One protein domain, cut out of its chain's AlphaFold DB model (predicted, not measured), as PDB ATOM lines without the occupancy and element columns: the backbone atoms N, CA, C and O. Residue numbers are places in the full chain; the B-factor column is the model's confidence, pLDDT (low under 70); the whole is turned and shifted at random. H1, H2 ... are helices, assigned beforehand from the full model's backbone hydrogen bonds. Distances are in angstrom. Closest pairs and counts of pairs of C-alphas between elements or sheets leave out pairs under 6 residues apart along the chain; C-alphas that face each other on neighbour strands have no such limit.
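What this domain is: This is residues 107 to 153 of the 153 residues of an uncharacterized protein of Aliarcobacter butzleri (UniProt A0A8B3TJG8). Two long helices, H1 and H2, form an open, flat V, a helical hairpin whose arms meet near the tight link and spread apart toward their free ends. The printed part has 47 residues with two named helices, H1 then H2, and no named strand; the class is all helix. It is loose, with a radius of gyration of the C-alphas of 13.4 A, and spans 43 by 27 by 6 A.

How they stand to each other: H1, residues 107 to 127, and H2, residues 130 to 150, form a helical hairpin. They touch through residues 120 to 124 of H1 and 130 to 133 of H2 alone; the closest C-alphas, of Ser 124 and Glu 130, are 6.9 A apart. They run opposite ways at a shallow tilt of 29 degrees. In H1 and H2 every O i to N i+4 pair is within hydrogen-bond range.

Where its parts are: H1 is 30.7 A long, from C-alpha 107 at (43.919, -27.598, 70.901). H2 is 30.5 A long and ends with C-alpha 150 at (24.789, -40.354, 78.443).

The domain as a whole: The farthest C-alphas, of Lys 126 and Asn 153, are 43.2 A apart. The printed part has no cut. Mean pLDDT of the printed part is 72.2; residues 118 to 130 are among those under 70.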
ATOM      1  N   GLU A 107      43.692 -29.041  71.074       62.25
ATOM      2  CA  GLU A 107      43.919 -27.598  70.901       62.25
ATOM      3  C   GLU A 107      42.979 -26.981  69.848       62.25
ATOM      4  O   GLU A 107      42.561 -25.831  69.970       62.25
ATOM      5  N   THR A 108      42.559 -27.773  68.858       65.56
ATOM      6  CA  THR A 108      41.565 -27.382  67.849       65.56
ATOM      7  C   THR A 108      40.208 -27.044  68.465       65.56
ATOM      8  O   THR A 108      39.620 -26.027  68.108       65.56
ATOM      9  N   ILE A 109      39.745 -27.832  69.441       72.94
ATOM     10  CA  ILE A 109      38.472 -27.599  70.138       72.94
ATOM     11  C   ILE A 109      38.552 -26.303  70.951       72.94
ATOM     12  O   ILE A 109      37.627 -25.498  70.938       72.94
ATOM     13  N   LEU A 110      39.685 -26.053  71.612       71.25
ATOM     14  CA  LEU A 110      39.916 -24.817  72.367       71.25
ATOM     15  C   LEU A 110      39.883 -23.571  71.468       71.25
ATOM     16  O   LEU A 110      39.280 -22.559  71.830       71.25
ATOM     17  N   ILE A 111      40.503 -23.637  70.287       69.81
ATOM     18  CA  ILE A 111      40.505 -22.537  69.311       69.81
ATOM     19  C   ILE A 111      39.088 -22.252  68.800       69.81
ATOM     20  O   ILE A 111      38.695 -21.085  68.689       69.81
ATOM     21  N   GLU A 112      38.317 -23.297  68.500       67.75
ATOM     22  CA  GLU A 112      36.935 -23.169  68.035       67.75
ATOM     23  C   GLU A 112      36.033 -22.552  69.107       67.75
ATOM     24  O   GLU A 112      35.311 -21.596  68.815       67.75
ATOM     25  N   LEU A 113      36.139 -23.010  70.359       78.38
ATOM     26  CA  LEU A 113      35.370 -22.460  71.477       78.38
ATOM     27  C   LEU A 113      35.689 -20.982  71.718       78.38
ATOM     28  O   LEU A 113      34.775 -20.165  71.802       78.38
ATOM     29  N   ASN A 114      36.968 -20.604  71.744       70.06
ATOM     30  CA  ASN A 114      37.356 -19.200  71.910       70.06
ATOM     31  C   ASN A 114      36.863 -18.323  70.753       70.06
ATOM     32  O   ASN A 114      36.397 -17.205  70.966       70.06
ATOM     33  N   SER A 115      36.910 -18.841  69.523       69.81
ATOM     34  CA  SER A 115      36.390 -18.128  68.353       69.81
ATOM     35  C   SER A 115      34.877 -17.911  68.434       69.81
ATOM     36  O   SER A 115      34.384 -16.875  67.987       69.81
ATOM     37  N   LEU A 116      34.133 -18.871  68.990       70.12
ATOM     38  CA  LEU A 116      32.699 -18.732  69.240       70.12
ATOM     39  C   LEU A 116      32.426 -17.683  70.323       70.12
ATOM     40  O   LEU A 116      31.601 -16.800  70.097       70.12
ATOM     41  N   PHE A 117      33.158 -17.714  71.440       73.62
ATOM     42  CA  PHE A 117      33.011 -16.731  72.517       73.62
ATOM     43  C   PHE A 117      33.232 -15.294  72.041       73.62
ATOM     44  O   PHE A 117      32.396 -14.431  72.306       73.62
ATOM     45  N   GLU A 118      34.299 -15.032  71.283       69.94
ATOM     46  CA  GLU A 118      34.566 -13.687  70.760       69.94
ATOM     47  C   GLU A 118      33.469 -13.219  69.795       69.94
ATOM     48  O   GLU A 118      33.038 -12.070  69.852       69.94
ATOM     49  N   ARG A 119      32.932 -14.109  68.946       64.31
ATOM     50  CA  ARG A 119      31.804 -13.762  68.060       64.31
ATOM     51  C   ARG A 119      30.543 -13.408  68.843       64.31
ATOM     52  O   ARG A 119      29.833 -12.485  68.450       64.31
ATOM     53  N   ILE A 120      30.264 -14.136  69.923       67.38
ATOM     54  CA  ILE A 120      29.117 -13.867  70.797       67.38
ATOM     55  C   ILE A 120      29.299 -12.517  71.483       67.38
ATOM     56  O   ILE A 120      28.382 -11.704  71.454       67.38
ATOM     57  N   LYS A 121      30.491 -12.257  72.029       67.81
ATOM     58  CA  LYS A 121      30.830 -10.997  72.694       67.81
ATOM     59  C   LYS A 121      30.710  -9.794  71.756       67.81
ATOM     60  O   LYS A 121      30.070  -8.808  72.092       67.81
ATOM     61  N   ILE A 122      31.255  -9.902  70.543       67.75
ATOM     62  CA  ILE A 122      31.158  -8.843  69.529       67.75
ATOM     63  C   ILE A 122      29.693  -8.583  69.155       67.75
ATOM     64  O   ILE A 122      29.288  -7.434  68.980       67.75
ATOM     65  N   LYS A 123      28.880  -9.639  69.019       63.41
ATOM     66  CA  LYS A 123      27.464  -9.508  68.651       63.41
ATOM     67  C   LYS A 123      26.619  -8.946  69.801       63.41
ATOM     68  O   LYS A 123      25.742  -8.125  69.550       63.41
ATOM     69  N   SER A 124      26.908  -9.311  71.050       62.38
ATOM     70  CA  SER A 124      26.214  -8.757  72.216       62.38
ATOM     71  C   SER A 124      26.565  -7.290  72.477       62.38
ATOM     72  O   SER A 124      25.679  -6.512  72.822       62.38
ATOM     73  N   GLU A 125      27.820  -6.883  72.263       64.19
ATOM     74  CA  GLU A 125      28.247  -5.482  72.385       64.19
ATOM     75  C   GLU A 125      27.613  -4.583  71.316       64.19
ATOM     76  O   GLU A 125      27.314  -3.420  71.588       64.19
ATOM     77  N   LYS A 126      27.376  -5.118  70.112       60.53
ATOM     78  CA  LYS A 126      26.840  -4.345  68.987       60.53
ATOM     79  C   LYS A 126      25.325  -4.135  69.057       60.53
ATOM     80  O   LYS A 126      24.872  -3.045  68.720       60.53
ATOM     81  N   ASP A 127      24.577  -5.130  69.540       56.62
ATOM     82  CA  ASP A 127      23.107  -5.109  69.499       56.62
ATOM     83  C   ASP A 127      22.430  -5.053  70.889       56.62
ATOM     84  O   ASP A 127      21.211  -4.942  70.963       56.62
ATOM     85  N   LYS A 128      23.175  -5.089  72.014       58.44
ATOM     86  CA  LYS A 128      22.621  -5.210  73.393       58.44
ATOM     87  C   LYS A 128      21.599  -6.354  73.554       58.44
ATOM     88  O   LYS A 128      20.808  -6.359  74.497       58.44
ATOM     89  N   ASP A 129      21.622  -7.335  72.658       63.94
ATOM     90  CA  ASP A 129      20.647  -8.419  72.612       63.94
ATOM     91  C   ASP A 129      20.980  -9.484  73.665       63.94
ATOM     92  O   ASP A 129      21.535 -10.547  73.377       63.94
ATOM     93  N   GLU A 130      20.599  -9.216  74.916       68.44
ATOM     94  CA  GLU A 130      20.631 -10.187  76.021       68.44
ATOM     95  C   GLU A 130      19.939 -11.512  75.664       68.44
ATOM     96  O   GLU A 130      20.269 -12.559  76.221       68.44
ATOM     97  N   ASN A 131      18.981 -11.473  74.735       71.31
ATOM     98  CA  ASN A 131      18.252 -12.643  74.261       71.31
ATOM     99  C   ASN A 131      19.167 -13.656  73.573       71.31
ATOM    100  O   ASN A 131      19.021 -14.848  73.817       71.31
ATOM    101  N   LEU A 132      20.154 -13.197  72.796       72.00
ATOM    102  CA  LEU A 132      21.106 -14.090  72.137       72.00
ATOM    103  C   LEU A 132      22.010 -14.791  73.159       72.00
ATOM    104  O   LEU A 132      22.296 -15.979  73.032       72.00
ATOM    105  N   ILE A 133      22.454 -14.061  74.187       74.44
ATOM    106  CA  ILE A 133      23.257 -14.640  75.272       74.44
ATOM    107  C   ILE A 133      22.442 -15.709  76.006       74.44
ATOM    108  O   ILE A 133      22.959 -16.795  76.264       74.44
ATOM    109  N   LYS A 134      21.175 -15.415  76.325       77.81
ATOM    110  CA  LYS A 134      20.269 -16.355  77.003       77.81
ATOM    111  C   LYS A 134      20.035 -17.607  76.158       77.81
ATOM    112  O   LYS A 134      20.236 -18.702  76.666       77.81
ATOM    113  N   GLU A 135      19.692 -17.450  74.881       75.44
ATOM    114  CA  GLU A 135      19.453 -18.561  73.948       75.44
ATOM    115  C   GLU A 135      20.660 -19.506  73.870       75.44
ATOM    116  O   GLU A 135      20.525 -20.705  74.102       75.44
ATOM    117  N   ILE A 136      21.864 -18.960  73.676       75.00
ATOM    118  CA  ILE A 136      23.090 -19.767  73.600       75.00
ATOM    119  C   ILE A 136      23.416 -20.426  74.944       75.00
ATOM    120  O   ILE A 136      23.878 -21.567  74.982       75.00
ATOM    121  N   THR A 137      23.185 -19.724  76.055       76.62
ATOM    122  CA  THR A 137      23.408 -20.288  77.393       76.62
ATOM    123  C   THR A 137      22.513 -21.508  77.608       76.62
ATOM    124  O   THR A 137      23.011 -22.546  78.039       76.62
ATOM    125  N   TYR A 138      21.234 -21.425  77.229       80.62
ATOM    126  CA  TYR A 138      20.309 -22.555  77.319       80.62
ATOM    127  C   TYR A 138      20.729 -23.733  76.430       80.62
ATOM    128  O   TYR A 138      20.746 -24.866  76.906       80.62
ATOM    129  N   GLU A 139      21.147 -23.489  75.184       75.44
ATOM    130  CA  GLU A 139      21.625 -24.566  74.300       75.44
ATOM    131  C   GLU A 139      22.853 -25.298  74.870       75.44
ATOM    132  O   GLU A 139      22.957 -26.527  74.789       75.44
ATOM    133  N   ILE A 140      23.782 -24.559  75.486       81.56
ATOM    134  CA  ILE A 140      24.961 -25.139  76.142       81.56
ATOM    135  C   ILE A 140      24.548 -25.973  77.359       81.56
ATOM    136  O   ILE A 140      25.058 -27.083  77.548       81.56
ATOM    137  N   GLU A 141      23.644 -25.457  78.192       77.94
ATOM    138  CA  GLU A 141      23.149 -26.167  79.372       77.94
ATOM    139  C   GLU A 141      22.459 -27.481  78.993       77.94
ATOM    140  O   GLU A 141      22.761 -28.523  79.589       77.94
ATOM    141  N   ASP A 142      21.611 -27.468  77.964       82.44
ATOM    142  CA  ASP A 142      20.942 -28.662  77.447       82.44
ATOM    143  C   ASP A 142      21.944 -29.692  76.922       82.44
ATOM    144  O   ASP A 142      21.900 -30.866  77.311       82.44
ATOM    145  N   PHE A 143      22.931 -29.258  76.134       79.81
ATOM    146  CA  PHE A 143      23.980 -30.145  75.634       79.81
ATOM    147  C   PHE A 143      24.798 -30.790  76.766       79.81
ATOM    148  O   PHE A 143      25.067 -31.999  76.747       79.81
ATOM    149  N   ILE A 144      25.176 -30.009  77.785       81.44
ATOM    150  CA  ILE A 144      25.883 -30.513  78.972       81.44
ATOM    151  C   ILE A 144      25.012 -31.520  79.726       81.44
ATOM    152  O   ILE A 144      25.510 -32.559  80.174       81.44
ATOM    153  N   ASN A 145      23.720 -31.239  79.877       84.69
ATOM    154  CA  ASN A 145      22.789 -32.133  80.553       84.69
ATOM    155  C   ASN A 145      22.647 -33.463  79.808       84.69
ATOM    156  O   ASN A 145      22.672 -34.523  80.438       84.69
ATOM    157  N   ASP A 146      22.590 -33.441  78.481       83.38
ATOM    158  CA  ASP A 146      22.520 -34.655  77.672       83.38
ATOM    159  C   ASP A 146      23.826 -35.456  77.681       83.38
ATOM    160  O   ASP A 146      23.799 -36.688  77.725       83.38
ATOM    161  N   LEU A 147      24.986 -34.795  77.722       81.38
ATOM    162  CA  LEU A 147      26.264 -35.468  77.984       81.38
ATOM    163  C   LEU A 147      26.274 -36.155  79.355       81.38
ATOM    164  O   LEU A 147      26.663 -37.318  79.460       81.38
ATOM    165  N   LYS A 148      25.817 -35.460  80.403       81.12
ATOM    166  CA  LYS A 148      25.732 -36.020  81.761       81.12
ATOM    167  C   LYS A 148      24.800 -37.226  81.821       81.12
ATOM    168  O   LYS A 148      25.127 -38.190  82.504       81.12
ATOM    169  N   LYS A 149      23.660 -37.193  81.120       88.88
ATOM    170  CA  LYS A 149      22.746 -38.344  81.018       88.88
ATOM    171  C   LYS A 149      23.420 -39.529  80.330       88.88
ATOM    172  O   LYS A 149      23.340 -40.639  80.841       88.88
ATOM    173  N   ARG A 150      24.108 -39.296  79.208       84.75
ATOM    174  CA  ARG A 150      24.789 -40.354  78.443       84.75
ATOM    175  C   ARG A 150      25.913 -41.040  79.218       84.75
ATOM    176  O   ARG A 150      26.071 -42.242  79.079       84.75
ATOM    177  N   ASN A 151      26.650 -40.293  80.038       77.88
ATOM    178  CA  ASN A 151      27.782 -40.806  80.821       77.88
ATOM    179  C   ASN A 151      27.404 -41.274  82.242       77.88
ATOM    180  O   ASN A 151      28.290 -41.572  83.038       77.88
ATOM    181  N   ARG A 152      26.112 -41.271  82.600       73.25
ATOM    182  CA  ARG A 152      25.608 -41.780  83.890       73.25
ATOM    183  C   ARG A 152      25.247 -43.273  83.863       73.25
ATOM    184  O   ARG A 152      24.874 -43.793  84.912       73.25
ATOM    185  N   ASN A 153      25.371 -43.928  82.709       50.88
ATOM    186  CA  ASN A 153      25.251 -45.378  82.528       50.88
ATOM    187  C   ASN A 153      26.635 -45.998  82.335       50.88
ATOM    188  O   ASN A 153      26.784 -47.185  82.691       50.88
TER     189      ASN A 153